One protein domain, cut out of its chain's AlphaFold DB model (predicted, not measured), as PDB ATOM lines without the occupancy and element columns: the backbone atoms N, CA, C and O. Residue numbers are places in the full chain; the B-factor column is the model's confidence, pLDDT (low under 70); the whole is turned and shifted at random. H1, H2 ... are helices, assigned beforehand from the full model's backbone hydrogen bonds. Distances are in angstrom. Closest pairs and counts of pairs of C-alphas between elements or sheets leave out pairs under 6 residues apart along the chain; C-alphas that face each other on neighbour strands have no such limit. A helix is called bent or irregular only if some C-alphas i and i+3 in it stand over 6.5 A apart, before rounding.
ATOM      1  N   LEU A   6      53.905 -34.591 -13.035       64.81
ATOM      2  CA  LEU A   6      54.039 -35.702 -12.102       64.81
ATOM      3  C   LEU A   6      52.816 -36.639 -12.071       64.81
ATOM      4  O   LEU A   6      52.992 -37.851 -12.095       64.81
ATOM      5  N   ALA A   7      51.583 -36.116 -12.057       66.81
ATOM      6  CA  ALA A   7      50.375 -36.951 -12.011       66.81
ATOM      7  C   ALA A   7      50.107 -37.654 -13.348       66.81
ATOM      8  O   ALA A   7      49.640 -38.789 -13.361       66.81
ATOM      9  N   SER A   8      50.427 -36.999 -14.469       70.50
ATOM     10  CA  SER A   8      50.348 -37.615 -15.797       70.50
ATOM     11  C   SER A   8      51.407 -38.696 -15.984       70.50
ATOM     12  O   SER A   8      51.076 -39.773 -16.466       70.50
ATOM     13  N   ILE A   9      52.650 -38.447 -15.560       78.81
ATOM     14  CA  ILE A   9      53.713 -39.461 -15.554       78.81
ATOM     15  C   ILE A   9      53.306 -40.631 -14.656       78.81
ATOM     16  O   ILE A   9      53.414 -41.778 -15.072       78.81
ATOM     17  N   TYR A  10      52.780 -40.355 -13.463       75.38
ATOM     18  CA  TYR A  10      52.333 -41.394 -12.541       75.38
ATOM     19  C   TYR A  10      51.162 -42.214 -13.105       75.38
ATOM     20  O   TYR A  10      51.201 -43.437 -13.023       75.38
ATOM     21  N   LEU A  11      50.176 -41.583 -13.759       74.12
ATOM     22  CA  LEU A  11      49.124 -42.294 -14.501       74.12
ATOM     23  C   LEU A  11      49.724 -43.179 -15.601       74.12
ATOM     24  O   LEU A  11      49.298 -44.314 -15.761       74.12
ATOM     25  N   LEU A  12      50.699 -42.677 -16.360       81.00
ATOM     26  CA  LEU A  12      51.312 -43.408 -17.471       81.00
ATOM     27  C   LEU A  12      52.091 -44.632 -16.966       81.00
ATOM     28  O   LEU A  12      51.938 -45.721 -17.511       81.00
ATOM     29  N   ILE A  13      52.853 -44.475 -15.877       82.38
ATOM     30  CA  ILE A  13      53.522 -45.583 -15.179       82.38
ATOM     31  C   ILE A  13      52.489 -46.603 -14.699       82.38
ATOM     32  O   ILE A  13      52.682 -47.803 -14.894       82.38
ATOM     33  N   LEU A  14      51.393 -46.138 -14.095       78.12
ATOM     34  CA  LEU A  14      50.343 -47.014 -13.600       78.12
ATOM     35  C   LEU A  14      49.703 -47.796 -14.754       78.12
ATOM     36  O   LEU A  14      49.692 -49.015 -14.701       78.12
ATOM     37  N   LEU A  15      49.282 -47.132 -15.833       77.31
ATOM     38  CA  LEU A  15      48.695 -47.776 -17.015       77.31
ATOM     39  C   LEU A  15      49.662 -48.760 -17.694       77.31
ATOM     40  O   LEU A  15      49.243 -49.824 -18.140       77.31
ATOM     41  N   ALA A  16      50.961 -48.447 -17.749       83.19
ATOM     42  CA  ALA A  16      51.972 -49.382 -18.244       83.19
ATOM     43  C   ALA A  16      52.087 -50.624 -17.342       83.19
ATOM     44  O   ALA A  16      52.210 -51.747 -17.834       83.19
ATOM     45  N   TYR A  17      52.002 -50.435 -16.022       80.38
ATOM     46  CA  TYR A  17      51.980 -51.520 -15.047       80.38
ATOM     47  C   TYR A  17      50.703 -52.370 -15.150       80.38
ATOM     48  O   TYR A  17      50.786 -53.594 -15.087       80.38
ATOM     49  N   GLU A  18      49.541 -51.760 -15.394       76.69
ATOM     50  CA  GLU A  18      48.299 -52.492 -15.684       76.69
ATOM     51  C   GLU A  18      48.424 -53.322 -16.960       76.69
ATOM     52  O   GLU A  18      48.065 -54.498 -16.969       76.69
ATOM     53  N   GLY A  19      48.997 -52.740 -18.018       77.88
ATOM     54  CA  GLY A  19      49.287 -53.451 -19.259       77.88
ATOM     55  C   GLY A  19      50.177 -54.670 -19.022       77.88
ATOM     56  O   GLY A  19      49.884 -55.753 -19.525       77.88
ATOM     57  N   LYS A  20      51.212 -54.532 -18.185       81.12
ATOM     58  CA  LYS A  20      52.068 -55.653 -17.778       81.12
ATOM     59  C   LYS A  20      51.270 -56.753 -17.068       81.12
ATOM     60  O   LYS A  20      51.417 -57.919 -17.417       81.12
ATOM     61  N   ILE A  21      50.405 -56.390 -16.120       77.94
ATOM     62  CA  ILE A  21      49.569 -57.347 -15.379       77.94
ATOM     63  C   ILE A  21      48.600 -58.087 -16.310       77.94
ATOM     64  O   ILE A  21      48.427 -59.296 -16.171       77.94
ATOM     65  N   LEU A  22      47.991 -57.394 -17.277       76.00
ATOM     66  CA  LEU A  22      47.094 -58.010 -18.262       76.00
ATOM     67  C   LEU A  22      47.818 -59.006 -19.181       76.00
ATOM     68  O   LEU A  22      47.204 -59.971 -19.630       76.00
ATOM     69  N   VAL A  23      49.105 -58.783 -19.458       77.19
ATOM     70  CA  VAL A  23      49.932 -59.693 -20.267       77.19
ATOM     71  C   VAL A  23      50.419 -60.886 -19.443       77.19
ATOM     72  O   VAL A  23      50.331 -62.019 -19.907       77.19
ATOM     73  N   GLU A  24      50.911 -60.655 -18.225       78.88
ATOM     74  CA  GLU A  24      51.451 -61.715 -17.359       78.88
ATOM     75  C   GLU A  24      50.355 -62.560 -16.690       78.88
ATOM     76  O   GLU A  24      50.646 -63.654 -16.210       78.88
ATOM     77  N   TRP A  25      49.108 -62.065 -16.626       71.06
ATOM     78  CA  TRP A  25      47.979 -62.665 -15.886       71.06
ATOM     79  C   TRP A  25      48.294 -63.005 -14.422       71.06
ATOM     80  O   TRP A  25      47.559 -63.737 -13.757       71.06
ATOM     81  N   HIS A  26      49.372 -62.436 -13.891       69.88
ATOM     82  CA  HIS A  26      49.819 -62.645 -12.532       69.88
ATOM     83  C   HIS A  26      49.647 -61.352 -11.755       69.88
ATOM     84  O   HIS A  26      50.257 -60.330 -12.069       69.88
ATOM     85  N   LEU A  27      48.778 -61.390 -10.748       65.81
ATOM     86  CA  LEU A  27      48.467 -60.221  -9.951       65.81
ATOM     87  C   LEU A  27      49.458 -60.119  -8.778       65.81
ATOM     88  O   LEU A  27      49.418 -60.959  -7.877       65.81
ATOM     89  N   PRO A  28      50.342 -59.110  -8.742       61.38
ATOM     90  CA  PRO A  28      51.319 -58.997  -7.673       61.38
ATOM     91  C   PRO A  28      50.652 -58.701  -6.324       61.38
ATOM     92  O   PRO A  28      49.600 -58.065  -6.225       61.38
ATOM     93  N   ASN A  29      51.295 -59.170  -5.257       60.78
ATOM     94  CA  ASN A  29      50.764 -59.186  -3.897       60.78
ATOM     95  C   ASN A  29      50.299 -57.811  -3.390       60.78
ATOM     96  O   ASN A  29      51.121 -57.051  -2.913       60.78
ATOM     97  N   GLY A  30      48.993 -57.508  -3.390       65.19
ATOM     98  CA  GLY A  30      48.342 -56.442  -2.594       65.19
ATOM     99  C   GLY A  30      48.743 -54.984  -2.885       65.19
ATOM    100  O   GLY A  30      47.979 -54.072  -2.573       65.19
ATOM    101  N   PHE A  31      49.895 -54.757  -3.515       73.62
ATOM    102  CA  PHE A  31      50.437 -53.453  -3.870       73.62
ATOM    103  C   PHE A  31      49.628 -52.789  -4.988       73.62
ATOM    104  O   PHE A  31      49.508 -51.569  -5.022       73.62
ATOM    105  N   VAL A  32      49.004 -53.582  -5.862       81.75
ATOM    106  CA  VAL A  32      48.171 -53.062  -6.956       81.75
ATOM    107  C   VAL A  32      47.038 -52.194  -6.407       81.75
ATOM    108  O   VAL A  32      46.838 -51.067  -6.853       81.75
ATOM    109  N   SER A  33      46.341 -52.675  -5.373       86.06
ATOM    110  CA  SER A  33      45.206 -51.956  -4.799       86.06
ATOM    111  C   SER A  33      45.613 -50.634  -4.150       86.06
ATOM    112  O   SER A  33      44.928 -49.636  -4.346       86.06
ATOM    113  N   ILE A  34      46.732 -50.586  -3.413       86.44
ATOM    114  CA  ILE A  34      47.192 -49.336  -2.780       86.44
ATOM    115  C   ILE A  34      47.641 -48.302  -3.818       86.44
ATOM    116  O   ILE A  34      47.381 -47.117  -3.631       86.44
ATOM    117  N   LEU A  35      48.243 -48.731  -4.934       85.88
ATOM    118  CA  LEU A  35      48.633 -47.832  -6.025       85.88
ATOM    119  C   LEU A  35      47.406 -47.219  -6.711       85.88
ATOM    120  O   LEU A  35      47.346 -46.003  -6.889       85.88
ATOM    121  N   ILE A  36      46.399 -48.038  -7.027       88.50
ATOM    122  CA  ILE A  36      45.153 -47.563  -7.645       88.50
ATOM    123  C   ILE A  36      44.398 -46.620  -6.698       88.50
ATOM    124  O   ILE A  36      43.973 -45.539  -7.107       88.50
ATOM    125  N   LEU A  37      44.259 -46.994  -5.420       89.88
ATOM    126  CA  LEU A  37      43.621 -46.143  -4.411       89.88
ATOM    127  C   LEU A  37      44.388 -44.826  -4.227       89.88
ATOM    128  O   LEU A  37      43.769 -43.767  -4.171       89.88
ATOM    129  N   GLY A  38      45.722 -44.879  -4.187       88.25
ATOM    130  CA  GLY A  38      46.582 -43.701  -4.122       88.25
ATOM    131  C   GLY A  38      46.348 -42.765  -5.305       88.25
ATOM    132  O   GLY A  38      46.050 -41.587  -5.099       88.25
ATOM    133  N   TYR A  39      46.389 -43.292  -6.533       86.81
ATOM    134  CA  TYR A  39      46.070 -42.529  -7.742       86.81
ATOM    135  C   TYR A  39      44.703 -41.843  -7.647       86.81
ATOM    136  O   TYR A  39      44.589 -40.636  -7.884       86.81
ATOM    137  N   ALA A  40      43.673 -42.603  -7.266       89.94
ATOM    138  CA  ALA A  40      42.311 -42.106  -7.169       89.94
ATOM    139  C   ALA A  40      42.193 -40.971  -6.141       89.94
ATOM    140  O   ALA A  40      41.625 -39.924  -6.449       89.94
ATOM    141  N   VAL A  41      42.777 -41.138  -4.949       89.00
ATOM    142  CA  VAL A  41      42.762 -40.124  -3.884       89.00
ATOM    143  C   VAL A  41      43.495 -38.858  -4.322       89.00
ATOM    144  O   VAL A  41      42.924 -37.770  -4.239       89.00
ATOM    145  N   PHE A  42      44.722 -38.974  -4.837       85.06
ATOM    146  CA  PHE A  42      45.495 -37.813  -5.292       85.06
ATOM    147  C   PHE A  42      44.796 -37.069  -6.433       85.06
ATOM    148  O   PHE A  42      44.719 -35.839  -6.413       85.06
ATOM    149  N   GLY A  43      44.246 -37.798  -7.403       85.00
ATOM    150  CA  GLY A  43      43.516 -37.203  -8.514       85.00
ATOM    151  C   GLY A  43      42.224 -36.510  -8.079       85.00
ATOM    152  O   GLY A  43      41.964 -35.379  -8.492       85.00
ATOM    153  N   MET A  44      41.448 -37.125  -7.181       86.25
ATOM    154  CA  MET A  44      40.236 -36.510  -6.629       86.25
ATOM    155  C   MET A  44      40.540 -35.271  -5.782       86.25
ATOM    156  O   MET A  44      39.838 -34.270  -5.914       86.25
ATOM    157  N   LEU A  45      41.593 -35.295  -4.957       84.44
ATOM    158  CA  LEU A  45      42.026 -34.123  -4.189       84.44
ATOM    159  C   LEU A  45      42.502 -32.995  -5.108       84.44
ATOM    160  O   LEU A  45      42.101 -31.850  -4.922       84.44
ATOM    161  N   SER A  46      43.289 -33.311  -6.138       83.38
ATOM    162  CA  SER A  46      43.720 -32.328  -7.137       83.38
ATOM    163  C   SER A  46      42.522 -31.662  -7.824       83.38
ATOM    164  O   SER A  46      42.471 -30.437  -7.934       83.38
ATOM    165  N   LEU A  47      41.506 -32.446  -8.199       80.31
ATOM    166  CA  LEU A  47      40.259 -31.922  -8.757       80.31
ATOM    167  C   LEU A  47      39.485 -31.054  -7.760       80.31
ATOM    168  O   LEU A  47      38.894 -30.056  -8.166       80.31
ATOM    169  N   LEU A  48      39.514 -31.398  -6.471       82.06
ATOM    170  CA  LEU A  48      38.869 -30.626  -5.412       82.06
ATOM    171  C   LEU A  48      39.535 -29.266  -5.188       82.06
ATOM    172  O   LEU A  48      38.830 -28.271  -5.045       82.06
ATOM    173  N   LEU A  49      40.868 -29.202  -5.246       80.06
ATOM    174  CA  LEU A  49      41.611 -27.944  -5.148       80.06
ATOM    175  C   LEU A  49      41.401 -27.032  -6.364       80.06
ATOM    176  O   LEU A  49      41.360 -25.814  -6.220       80.06
ATOM    177  N   VAL A  50      41.276 -27.608  -7.559       78.06
ATOM    178  CA  VAL A  50      41.135 -26.845  -8.811       78.06
ATOM    179  C   VAL A  50      39.674 -26.441  -9.081       78.06
ATOM    180  O   VAL A  50      39.416 -25.509  -9.844       78.06
ATOM    181  N   HIS A  51      38.704 -27.085  -8.422       73.75
ATOM    182  CA  HIS A  51      37.268 -26.810  -8.567       73.75
ATOM    183  C   HIS A  51      36.841 -25.336  -8.428       73.75
ATOM    184  O   HIS A  51      36.101 -24.893  -9.311       73.75
ATOM    185  N   PRO A  52      37.296 -24.533  -7.438       72.94
ATOM    186  CA  PRO A  52      36.887 -23.125  -7.320       72.94
ATOM    187  C   PRO A  52      37.254 -22.269  -8.543       72.94
ATOM    188  O   PRO A  52      36.597 -21.267  -8.810       72.94
ATOM    189  N   LEU A  53      38.250 -22.680  -9.333       65.69
ATOM    190  CA  LEU A  53      38.711 -21.964 -10.528       65.69
ATOM    191  C   LEU A  53      37.923 -22.339 -11.800       65.69
ATOM    192  O   LEU A  53      38.170 -21.788 -12.874       65.69
ATOM    193  N   ARG A  54      36.966 -23.273 -11.700       64.88
ATOM    194  CA  ARG A  54      36.224 -23.846 -12.837       64.88
ATOM    195  C   ARG A  54      35.191 -22.901 -13.461       64.88
ATOM    196  O   ARG A  54      34.853 -23.089 -14.629       64.88
ATOM    197  N   ASN A  55      34.675 -21.935 -12.701       63.12
ATOM    198  CA  ASN A  55      33.590 -21.048 -13.147       63.12
ATOM    199  C   ASN A  55      34.074 -19.828 -13.949       63.12
ATOM    200  O   ASN A  55      33.247 -19.069 -14.442       63.12
ATOM    201  N   LEU A  56      35.388 -19.651 -14.106       67.50
ATOM    202  CA  LEU A  56      35.957 -18.626 -14.978       67.50
ATOM    203  C   LEU A  56      35.869 -19.094 -16.440       67.50
ATOM    204  O   LEU A  56      36.269 -20.217 -16.759       67.50
ATOM    205  N   GLU A  57      35.335 -18.249 -17.328       56.53
ATOM    206  CA  GLU A  57      35.038 -18.595 -18.731       56.53
ATOM    207  C   GLU A  57      36.273 -19.053 -19.534       56.53
ATOM    208  O   GLU A  57      36.146 -19.865 -20.458       56.53
ATOM    209  N   GLU A  58      37.473 -18.627 -19.129       62.72
ATOM    210  CA  GLU A  58      38.756 -19.027 -19.726       62.72
ATOM    211  C   GLU A  58      39.169 -20.479 -19.421       62.72
ATOM    212  O   GLU A  58      39.992 -21.063 -20.126       62.72
ATOM    213  N   ASN A  59      38.562 -21.137 -18.429       66.38
ATOM    214  CA  ASN A  59      39.062 -22.404 -17.887       66.38
ATOM    215  C   ASN A  59      38.331 -23.659 -18.405       66.38
ATOM    216  O   ASN A  59      38.167 -24.654 -17.688       66.38
ATOM    217  N   LYS A  60      37.936 -23.679 -19.689       69.94
ATOM    218  CA  LYS A  60      37.302 -24.855 -20.337       69.94
ATOM    219  C   LYS A  60      38.155 -26.133 -20.236       69.94
ATOM    220  O   LYS A  60      37.604 -27.233 -20.154       69.94
ATOM    221  N   TRP A  61      39.482 -26.000 -20.155       73.25
ATOM    222  CA  TRP A  61      40.412 -27.121 -19.972       73.25
ATOM    223  C   TRP A  61      40.192 -27.889 -18.653       73.25
ATOM    224  O   TRP A  61      40.368 -29.104 -18.631       73.25
ATOM    225  N   ILE A  62      39.710 -27.234 -17.585       74.31
ATOM    226  CA  ILE A  62      39.412 -27.886 -16.292       74.31
ATOM    227  C   ILE A  62      38.264 -28.897 -16.438       74.31
ATOM    228  O   ILE A  62      38.307 -29.987 -15.866       74.31
ATOM    229  N   LYS A  63      37.247 -28.576 -17.254       75.12
ATOM    230  CA  LYS A  63      36.126 -29.491 -17.539       75.12
ATOM    231  C   LYS A  63      36.593 -30.722 -18.324       75.12
ATOM    232  O   LYS A  63      36.166 -31.832 -18.012       75.12
ATOM    233  N   LEU A  64      37.477 -30.531 -19.305       77.56
ATOM    234  CA  LEU A  64      38.046 -31.629 -20.091       77.56
ATOM    235  C   LEU A  64      38.944 -32.529 -19.232       77.56
ATOM    236  O   LEU A  64      38.806 -33.748 -19.282       77.56
ATOM    237  N   PHE A  65      39.805 -31.933 -18.403       77.94
ATOM    238  CA  PHE A  65      40.677 -32.652 -17.474       77.94
ATOM    239  C   PHE A  65      39.883 -33.536 -16.509       77.94
ATOM    240  O   PHE A  65      40.163 -34.725 -16.391       77.94
ATOM    241  N   SER A  66      38.841 -32.983 -15.882       80.12
ATOM    242  CA  SER A  66      37.954 -33.732 -14.989       80.12
ATOM    243  C   SER A  66      37.322 -34.948 -15.672       80.12
ATOM    244  O   SER A  66      37.392 -36.061 -15.150       80.12
ATOM    245  N   LYS A  67      36.748 -34.759 -16.867       83.50
ATOM    246  CA  LYS A  67      36.121 -35.855 -17.613       83.50
ATOM    247  C   LYS A  67      37.148 -36.919 -18.009       83.50
ATOM    248  O   LYS A  67      36.871 -38.107 -17.880       83.50
ATOM    249  N   SER A  68      38.332 -36.493 -18.448       83.81
ATOM    250  CA  SER A  68      39.427 -37.392 -18.812       83.81
ATOM    251  C   SER A  68      39.928 -38.201 -17.617       83.81
ATOM    252  O   SER A  68      40.176 -39.391 -17.768       83.81
ATOM    253  N   PHE A  69      40.046 -37.586 -16.437       86.31
ATOM    254  CA  PHE A  69      40.461 -38.271 -15.214       86.31
ATOM    255  C   PHE A  69      39.510 -39.419 -14.862       86.31
ATOM    256  O   PHE A  69      39.958 -40.553 -14.728       86.31
ATOM    257  N   TYR A  70      38.198 -39.161 -14.778       88.25
ATOM    258  CA  TYR A  70      37.232 -40.223 -14.465       88.25
ATOM    259  C   TYR A  70      37.122 -41.270 -15.573       88.25
ATOM    260  O   TYR A  70      36.884 -42.431 -15.268       88.25
ATOM    261  N   LEU A  71      37.328 -40.893 -16.838       89.50
ATOM    262  CA  LEU A  71      37.370 -41.852 -17.941       89.50
ATOM    263  C   LEU A  71      38.550 -42.823 -17.791       89.50
ATOM    264  O   LEU A  71      38.353 -44.032 -17.880       89.50
ATOM    265  N   PHE A  72      39.754 -42.313 -17.515       87.75
ATOM    266  CA  PHE A  72      40.925 -43.156 -17.264       87.75
ATOM    267  C   PHE A  72      40.841 -43.909 -15.939       87.75
ATOM    268  O   PHE A  72      41.453 -44.956 -15.814       87.75
ATOM    269  N   LEU A  73      40.049 -43.446 -14.972       89.31
ATOM    270  CA  LEU A  73      39.837 -44.159 -13.713       89.31
ATOM    271  C   LEU A  73      39.023 -45.459 -13.889       89.31
ATOM    272  O   LEU A  73      39.121 -46.352 -13.052       89.31
ATOM    273  N   ILE A  74      38.248 -45.604 -14.970       92.12
ATOM    274  CA  ILE A  74      37.450 -46.813 -15.249       92.12
ATOM    275  C   ILE A  74      38.316 -48.078 -15.376       92.12
ATOM    276  O   ILE A  74      38.048 -49.020 -14.626       92.12
ATOM    277  N   PRO A  75      39.331 -48.156 -16.265       90.19
ATOM    278  CA  PRO A  75      40.178 -49.350 -16.368       90.19
ATOM    279  C   PRO A  75      40.875 -49.688 -15.044       90.19
ATOM    280  O   PRO A  75      40.877 -50.853 -14.645       90.19
ATOM    281  N   LEU A  76      41.321 -48.672 -14.298       89.88
ATOM    282  CA  LEU A  76      41.890 -48.841 -12.959       89.88
ATOM    283  C   LEU A  76      40.902 -49.492 -11.985       89.88
ATOM    284  O   LEU A  76      41.259 -50.394 -11.231       89.88
ATOM    285  N   ILE A  77      39.641 -49.053 -11.986       92.62
ATOM    286  CA  ILE A  77      38.603 -49.633 -11.125       92.62
ATOM    287  C   ILE A  77      38.309 -51.079 -11.526       92.62
ATOM    288  O   ILE A  77      38.129 -51.916 -10.646       92.62
ATOM    289  N   VAL A  78      38.283 -51.399 -12.824       92.00
ATOM    290  CA  VAL A  78      38.096 -52.784 -13.290       92.00
ATOM    291  C   VAL A  78      39.210 -53.680 -12.751       92.00
ATOM    292  O   VAL A  78      38.928 -54.738 -12.184       92.00
ATOM    293  N   LEU A  79      40.465 -53.236 -12.844       88.31
ATOM    294  CA  LEU A  79      41.593 -53.971 -12.282       88.31
ATOM    295  C   LEU A  79      41.499 -54.080 -10.755       88.31
ATOM    296  O   LEU A  79      41.762 -55.144 -10.195       88.31
ATOM    297  N   LEU A  80      41.081 -53.008 -10.078       90.81
ATOM    298  CA  LEU A  80      40.868 -53.015  -8.634       90.81
ATOM    299  C   LEU A  80      39.820 -54.062  -8.240       90.81
ATOM    300  O   LEU A  80      40.078 -54.833  -7.324       90.81
ATOM    301  N   VAL A  81      38.693 -54.151  -8.956       92.81
ATOM    302  CA  VAL A  81      37.651 -55.169  -8.732       92.81
ATOM    303  C   VAL A  81      38.219 -56.581  -8.870       92.81
ATOM    304  O   VAL A  81      37.987 -57.408  -7.988       92.81
ATOM    305  N   LEU A  82      39.002 -56.851  -9.920       89.81
ATOM    306  CA  LEU A  82      39.660 -58.149 -10.103       89.81
ATOM    307  C   LEU A  82      40.628 -58.459  -8.951       89.81
ATOM    308  O   LEU A  82      40.629 -59.572  -8.430       89.81
ATOM    309  N   ALA A  83      41.393 -57.461  -8.503       87.31
ATOM    310  CA  ALA A  83      42.315 -57.591  -7.379       87.31
ATOM    311  C   ALA A  83      41.615 -57.896  -6.051       87.31
ATOM    312  O   ALA A  83      42.108 -58.688  -5.245       87.31
ATOM    313  N   VAL A  84      40.463 -57.268  -5.811       90.44
ATOM    314  CA  VAL A  84      39.643 -57.552  -4.632       90.44
ATOM    315  C   VAL A  84      39.085 -58.966  -4.715       90.44
ATOM    316  O   VAL A  84      39.130 -59.705  -3.734       90.44
ATOM    317  N   TYR A  85      38.560 -59.339  -5.884       90.12
ATOM    318  CA  TYR A  85      37.882 -60.607  -6.099       90.12
ATOM    319  C   TYR A  85      38.797 -61.800  -5.820       90.12
ATOM    320  O   TYR A  85      38.434 -62.659  -5.018       90.12
ATOM    321  N   THR A  86      40.003 -61.816  -6.395       85.62
ATOM    322  CA  THR A  86      40.983 -62.890  -6.161       85.62
ATOM    323  C   THR A  86      41.327 -63.006  -4.677       85.62
ATOM    324  O   THR A  86      41.201 -64.070  -4.077       85.62
ATOM    325  N   ARG A  87      41.626 -61.879  -4.021       85.94
ATOM    326  CA  ARG A  87      41.957 -61.842  -2.588       85.94
ATOM    327  C   ARG A  87      40.832 -62.331  -1.683       85.94
ATOM    328  O   ARG A  87      41.107 -62.961  -0.662       85.94
ATOM    329  N   VAL A  88      39.588 -61.992  -1.999       88.81
ATOM    330  CA  VAL A  88      38.424 -62.392  -1.200       88.81
ATOM    331  C   VAL A  88      38.071 -63.856  -1.447       88.81
ATOM    332  O   VAL A  88      37.698 -64.541  -0.498       88.81
ATOM    333  N   SER A  89      38.225 -64.342  -2.679       85.56
ATOM    334  CA  SER A  89      38.014 -65.749  -3.028       85.56
ATOM    335  C   SER A  89      38.995 -66.659  -2.288       85.56
ATOM    336  O   SER A  89      38.575 -67.618  -1.644       85.56
ATOM    337  N   ASP A  90      40.284 -66.316  -2.301       81.81
ATOM    338  CA  ASP A  90      41.332 -67.174  -1.738       81.81
ATOM    339  C   ASP A  90      41.358 -67.133  -0.206       81.81
ATOM    340  O   ASP A  90      41.616 -68.135   0.466       81.81
ATOM    341  N   TYR A  91      41.099 -65.956   0.376       82.38
ATOM    342  CA  TYR A  91      41.352 -65.721   1.796       82.38
ATOM    343  C   TYR A  91      40.123 -65.299   2.623       82.38
ATOM    344  O   TYR A  91      40.246 -64.987   3.817       82.38
ATOM    345  N   GLY A  92      38.941 -65.244   2.016       88.88
ATOM    346  CA  GLY A  92      37.735 -64.734   2.659       88.88
ATOM    347  C   GLY A  92      37.808 -63.240   2.996       88.88
ATOM    348  O   GLY A  92      38.744 -62.517   2.630       88.88
ATOM    349  N   ILE A  93      36.804 -62.758   3.726       92.00
ATOM    350  CA  ILE A  93      36.664 -61.341   4.068       92.00
ATOM    351  C   ILE A  93      37.304 -61.076   5.436       92.00
ATOM    352  O   ILE A  93      36.973 -61.726   6.424       92.00
ATOM    353  N   THR A  94      38.221 -60.112   5.486       92.94
ATOM    354  CA  THR A  94      38.788 -59.515   6.711       92.94
ATOM    355  C   THR A  94      38.388 -58.040   6.790       92.94
ATOM    356  O   THR A  94      37.862 -57.518   5.803       92.94
ATOM    357  N   GLU A  95      38.667 -57.323   7.887       90.50
ATOM    358  CA  GLU A  95      38.350 -55.886   7.957       90.50
ATOM    359  C   GLU A  95      39.014 -55.117   6.811       90.50
ATOM    360  O   GLU A  95      38.364 -54.355   6.097       90.50
ATOM    361  N   SER A  96      40.306 -55.361   6.585       89.69
ATOM    362  CA  SER A  96      41.072 -54.678   5.539       89.69
ATOM    363  C   SER A  96      40.487 -54.911   4.145       89.69
ATOM    364  O   SER A  96      40.336 -53.966   3.372       89.69
ATOM    365  N   ARG A  97      40.099 -56.153   3.825       91.31
ATOM    366  CA  ARG A  97      39.498 -56.493   2.527       91.31
ATOM    367  C   ARG A  97      38.076 -55.964   2.402       91.31
ATOM    368  O   ARG A  97      37.699 -55.542   1.318       91.31
ATOM    369  N   TYR A  98      37.308 -55.934   3.489       94.06
ATOM    370  CA  TYR A  98      35.967 -55.360   3.487       94.06
ATOM    371  C   TYR A  98      35.993 -53.859   3.187       94.06
ATOM    372  O   TYR A  98      35.275 -53.400   2.300       94.06
ATOM    373  N   VAL A  99      36.876 -53.102   3.850       93.50
ATOM    374  CA  VAL A  99      37.087 -51.677   3.541       93.50
ATOM    375  C   VAL A  99      37.481 -51.503   2.076       93.50
ATOM    376  O   VAL A  99      36.959 -50.622   1.400       93.50
ATOM    377  N   LEU A 100      38.347 -52.374   1.556       93.12
ATOM    378  CA  LEU A 100      38.787 -52.333   0.165       93.12
ATOM    379  C   LEU A 100      37.633 -52.612  -0.820       93.12
ATOM    380  O   LEU A 100      37.493 -51.870  -1.790       93.12
ATOM    381  N   ILE A 101      36.757 -53.592  -0.552       94.50
ATOM    382  CA  ILE A 101      35.522 -53.832  -1.330       94.50
ATOM    383  C   ILE A 101      34.659 -52.567  -1.351       94.50
ATOM    384  O   ILE A 101      34.273 -52.092  -2.417       94.50
ATOM    385  N   VAL A 102      34.379 -52.003  -0.174       95.38
ATOM    386  CA  VAL A 102      33.515 -50.825  -0.028       95.38
ATOM    387  C   VAL A 102      34.099 -49.620  -0.761       95.38
ATOM    388  O   VAL A 102      33.379 -48.954  -1.502       95.38
ATOM    389  N   LEU A 103      35.400 -49.359  -0.612       95.06
ATOM    390  CA  LEU A 103      36.089 -48.279  -1.320       95.06
ATOM    391  C   LEU A 103      36.079 -48.490  -2.833       95.06
ATOM    392  O   LEU A 103      35.906 -47.527  -3.571       95.06
ATOM    393  N   THR A 104      36.215 -49.731  -3.301       95.38
ATOM    394  CA  THR A 104      36.151 -50.067  -4.732       95.38
ATOM    395  C   THR A 104      34.765 -49.773  -5.303       95.38
ATOM    396  O   THR A 104      34.645 -49.112  -6.334       95.38
ATOM    397  N   LEU A 105      33.707 -50.199  -4.606       95.75
ATOM    398  CA  LEU A 105      32.322 -49.914  -4.994       95.75
ATOM    399  C   LEU A 105      32.018 -48.413  -4.948       95.75
ATOM    400  O   LEU A 105      31.401 -47.875  -5.867       95.75
ATOM    401  N   TRP A 106      32.487 -47.721  -3.908       96.19
ATOM    402  CA  TRP A 106      32.335 -46.276  -3.776       96.19
ATOM    403  C   TRP A 106      33.066 -45.513  -4.886       96.19
ATOM    404  O   TRP A 106      32.490 -44.599  -5.474       96.19
ATOM    405  N   LEU A 107      34.294 -45.915  -5.231       95.12
ATOM    406  CA  LEU A 107      35.044 -45.348  -6.352       95.12
ATOM    407  C   LEU A 107      34.305 -45.545  -7.674       95.12
ATOM    408  O   LEU A 107      34.188 -44.595  -8.449       95.12
ATOM    409  N   GLY A 108      33.758 -46.739  -7.912       95.19
ATOM    410  CA  GLY A 108      32.899 -47.018  -9.065       95.19
ATOM    411  C   GLY A 108      31.684 -46.089  -9.117       95.19
ATOM    412  O   GLY A 108      31.437 -45.445 -10.137       95.19
ATOM    413  N   PHE A 109      30.976 -45.952  -7.994       94.25
ATOM    414  CA  PHE A 109      29.817 -45.070  -7.871       94.25
ATOM    415  C   PHE A 109      30.165 -43.603  -8.153       94.25
ATOM    416  O   PHE A 109      29.502 -42.960  -8.966       94.25
ATOM    417  N   ILE A 110      31.216 -43.074  -7.524       92.69
ATOM    418  CA  ILE A 110      31.660 -41.685  -7.701       92.69
ATOM    419  C   ILE A 110      32.101 -41.419  -9.142       92.69
ATOM    420  O   ILE A 110      31.740 -40.389  -9.716       92.69
ATOM    421  N   THR A 111      32.839 -42.353  -9.741       92.81
ATOM    422  CA  THR A 111      33.304 -42.245 -11.130       92.81
ATOM    423  C   THR A 111      32.123 -42.190 -12.090       92.81
ATOM    424  O   THR A 111      32.051 -41.289 -12.925       92.81
ATOM    425  N   LEU A 112      31.151 -43.092 -11.927       92.62
ATOM    426  CA  LEU A 112      29.951 -43.123 -12.758       92.62
ATOM    427  C   LEU A 112      29.081 -41.872 -12.553       92.62
ATOM    428  O   LEU A 112      28.628 -41.266 -13.524       92.62
ATOM    429  N   TYR A 113      28.896 -41.444 -11.301       91.25
ATOM    430  CA  TYR A 113      28.138 -40.242 -10.951       91.25
ATOM    431  C   TYR A 113      28.701 -38.999 -11.651       91.25
ATOM    432  O   TYR A 113      27.948 -38.270 -12.301       91.25
ATOM    433  N   PHE A 114      30.017 -38.771 -11.574       89.06
ATOM    434  CA  PHE A 114      30.644 -37.600 -12.189       89.06
ATOM    435  C   PHE A 114      30.765 -37.692 -13.711       89.06
ATOM    436  O   PHE A 114      30.794 -36.648 -14.365       89.06
ATOM    437  N   LEU A 115      30.788 -38.896 -14.286       88.56
ATOM    438  CA  LEU A 115      30.760 -39.073 -15.738       88.56
ATOM    439  C   LEU A 115      29.390 -38.699 -16.332       88.56
ATOM    440  O   LEU A 115      29.343 -38.111 -17.411       88.56
ATOM    441  N   ILE A 116      28.299 -39.004 -15.618       88.25
ATOM    442  CA  ILE A 116      26.918 -38.750 -16.064       88.25
ATOM    443  C   ILE A 116      26.459 -37.331 -15.713       88.25
ATOM    444  O   ILE A 116      26.022 -36.591 -16.592       88.25
ATOM    445  N   LYS A 117      26.531 -36.941 -14.433       82.25
ATOM    446  CA  LYS A 117      25.994 -35.656 -13.943       82.25
ATOM    447  C   LYS A 117      27.001 -34.505 -13.987       82.25
ATOM    448  O   LYS A 117      26.629 -33.362 -13.748       82.25
ATOM    449  N   GLY A 118      28.272 -34.783 -14.278       71.69
ATOM    450  CA  GLY A 118      29.335 -33.785 -14.188       71.69
ATOM    451  C   GLY A 118      29.637 -33.347 -12.746       71.69
ATOM    452  O   GLY A 118      28.961 -33.708 -11.787       71.69
ATOM    453  N   GLN A 119      30.696 -32.550 -12.569       71.06
ATOM    454  CA  GLN A 119      31.199 -32.120 -11.248       71.06
ATOM    455  C   GLN A 119      30.458 -30.925 -10.619       71.06
ATOM    456  O   GLN A 119      31.079 -30.020 -10.053       71.06
ATOM    457  N   GLU A 120      29.139 -30.844 -10.752       69.75
ATOM    458  CA  GLU A 120      28.379 -29.713 -10.193       69.75
ATOM    459  C   GLU A 120      28.387 -29.717  -8.656       69.75
ATOM    460  O   GLU A 120      28.515 -28.666  -8.032       69.75
ATOM    461  N   GLN A 121      28.370 -30.901  -8.038       79.62
ATOM    462  CA  GLN A 121      28.340 -31.069  -6.582       79.62
ATOM    463  C   GLN A 121      29.589 -31.790  -6.064       79.62
ATOM    464  O   GLN A 121      29.528 -32.930  -5.613       79.62
ATOM    465  N   ILE A 122      30.750 -31.129  -6.081       80.62
ATOM    466  CA  ILE A 122      32.002 -31.753  -5.608       80.62
ATOM    467  C   ILE A 122      31.980 -32.129  -4.114       80.62
ATOM    468  O   ILE A 122      32.675 -33.051  -3.690       80.62
ATOM    469  N   ARG A 123      31.099 -31.486  -3.331       85.44
ATOM    470  CA  ARG A 123      30.807 -31.839  -1.929       85.44
ATOM    471  C   ARG A 123      30.313 -33.284  -1.769       85.44
ATOM    472  O   ARG A 123      30.423 -33.837  -0.681       85.44
ATOM    473  N   MET A 124      29.820 -33.909  -2.842       87.25
ATOM    474  CA  MET A 124      29.381 -35.304  -2.841       87.25
ATOM    475  C   MET A 124      30.509 -36.273  -2.461       87.25
ATOM    476  O   MET A 124      30.232 -37.279  -1.814       87.25
ATOM    477  N   ILE A 125      31.772 -35.969  -2.796       89.44
ATOM    478  CA  ILE A 125      32.925 -36.831  -2.474       89.44
ATOM    479  C   ILE A 125      33.058 -37.024  -0.950       89.44
ATOM    480  O   ILE A 125      32.863 -38.151  -0.495       89.44
ATOM    481  N   PRO A 126      33.319 -35.979  -0.133       90.00
ATOM    482  CA  PRO A 126      33.469 -36.158   1.311       90.00
ATOM    483  C   PRO A 126      32.164 -36.571   2.002       90.00
ATOM    484  O   PRO A 126      32.206 -37.381   2.921       90.00
ATOM    485  N   ILE A 127      31.001 -36.075   1.557       92.88
ATOM    486  CA  ILE A 127      29.711 -36.422   2.179       92.88
ATOM    487  C   ILE A 127      29.413 -37.914   2.013       92.88
ATOM    488  O   ILE A 127      29.121 -38.590   2.996       92.88
ATOM    489  N   SER A 128      29.509 -38.443   0.789       93.81
ATOM    490  CA  SER A 128      29.243 -39.865   0.541       93.81
ATOM    491  C   SER A 128      30.238 -40.770   1.268       93.81
ATOM    492  O   SER A 128      29.834 -41.799   1.802       93.81
ATOM    493  N   LEU A 129      31.508 -40.360   1.359       92.62
ATOM    494  CA  LEU A 129      32.526 -41.096   2.099       92.62
ATOM    495  C   LEU A 129      32.211 -41.142   3.604       92.62
ATOM    496  O   LEU A 129      32.257 -42.216   4.199       92.62
ATOM    497  N   CYS A 130      31.820 -40.014   4.209       94.94
ATOM    498  CA  CYS A 130      31.390 -39.961   5.610       94.94
ATOM    499  C   CYS A 130      30.155 -40.832   5.867       94.94
ATOM    500  O   CYS A 130      30.118 -41.580   6.842       94.94
ATOM    501  N   VAL A 131      29.155 -40.766   4.983       94.88
ATOM    502  CA  VAL A 131      27.935 -41.577   5.094       94.88
ATOM    503  C   VAL A 131      28.276 -43.066   5.050       94.88
ATOM    504  O   VAL A 131      27.845 -43.818   5.921       94.88
ATOM    505  N   ILE A 132      29.101 -43.492   4.090       95.06
ATOM    506  CA  ILE A 132      29.536 -44.887   3.986       95.06
ATOM    507  C   ILE A 132      30.334 -45.304   5.218       95.06
ATOM    508  O   ILE A 132      30.067 -46.375   5.754       95.06
ATOM    509  N   ALA A 133      31.255 -44.469   5.706       93.81
ATOM    510  CA  ALA A 133      32.047 -44.757   6.900       93.81
ATOM    511  C   ALA A 133      31.163 -45.027   8.131       93.81
ATOM    512  O   ALA A 133      31.414 -45.975   8.876       93.81
ATOM    513  N   ILE A 134      30.094 -44.248   8.319       94.06
ATOM    514  CA  ILE A 134      29.126 -44.468   9.402       94.06
ATOM    515  C   ILE A 134      28.369 -45.784   9.188       94.06
ATOM    516  O   ILE A 134      28.280 -46.594  10.110       94.06
ATOM    517  N   ILE A 135      27.871 -46.027   7.970       93.00
ATOM    518  CA  ILE A 135      27.096 -47.233   7.639       93.00
ATOM    519  C   ILE A 135      27.916 -48.501   7.883       93.00
ATOM    520  O   ILE A 135      27.400 -49.452   8.463       93.00
ATOM    521  N   ILE A 136      29.188 -48.527   7.476       94.50
ATOM    522  CA  ILE A 136      30.040 -49.712   7.639       94.50
ATOM    523  C   ILE A 136      30.554 -49.899   9.065       94.50
ATOM    524  O   ILE A 136      31.071 -50.967   9.380       94.50
ATOM    525  N   SER A 137      30.446 -48.893   9.934       91.38
ATOM    526  CA  SER A 137      30.946 -48.992  11.309       91.38
ATOM    527  C   SER A 137      30.003 -49.770  12.229       91.38
ATOM    528  O   SER A 137      30.458 -50.339  13.219       91.38
ATOM    529  N   PHE A 138      28.706 -49.833  11.911       87.94
ATOM    530  CA  PHE A 138      27.692 -50.404  12.799       87.94
ATOM    531  C   PHE A 138      26.709 -51.320  12.064       87.94
ATOM    532  O   PHE A 138      26.399 -51.120  10.893       87.94
TER     533      PHE A 138
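Overview. This is residues 6 to 138 of the 380 residues of the protein "DUF4153 domain-containing protein" of Pedobacter sp. CJ43 (UniProt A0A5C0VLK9). A lengthwise bundle of four helices runs up and down, each against the one before; the longest, H3, is its core, with H2 and H4 packed along it and H1 over part of H2 and H3. H5 makes a further layer beyond H4, on the side away from H1, and the turn at residues 56 to 61 sticks out at one end. The printed part has 133 residues, with five named helices in the order H1 to H5 and no named strand; the class is all helix. It is compact, with a radius of gyration of the C-alphas of 15.9 A and spans of 52 by 40 by 23 A.

Arrangement. H3, residues 60 to 91, is the hub and has a kink of 30 degrees near residue 76. It forms a hairpin with H4, residues 95 to 117, at a shallow tilt of 30 degrees; their closest C-alphas, Tyr 70 and Thr 111, are 5.5 A apart. It forms another with H2, residues 31 to 55, at a shallow tilt of 23 degrees, closest at the C-alphas of Ser 33 and Leu 80, 5.9 A. H1, residues 6 to 24, touches H2 with residues 7 to 14 alone, closest at the C-alphas of Leu 11 and Tyr 39, 7.4 A. H1 only just touches H3, with 3 pairs of C-alphas within 8 A, the closest Glu 18 and Leu 79, 7.7 A. H5, residues 124 to 137, is close to H4 but not clearly touching; the C-alphas of Ile 110 and Ile 125 are closest, 7.2 A. Every O i to N i+4 pair is within hydrogen-bond range in H1, H4 and H5, against 17 of 21 in H2 and 26 of 28 in H3.

Along the chain. H3 is 46.7 A long, H2 37.7 A, H4 32.3 A, H1 26.7 A and H5 19.7 A. C-alpha 6 is at (54.039, -35.702, -12.102), C-alpha 137 at (30.946, -48.992, 11.309). H2 is irregular, with C-alphas 49 and 52 7.1 A apart.

Size, cuts and confidence. The C-alphas farthest apart, Glu 57 and Asp 90, are 51.8 A apart. The printed part has no cut and no long link. Its mean pLDDT is 83.6, and residues 6 to 7, 26 to 30, 53 to 60 and 120 are under 70.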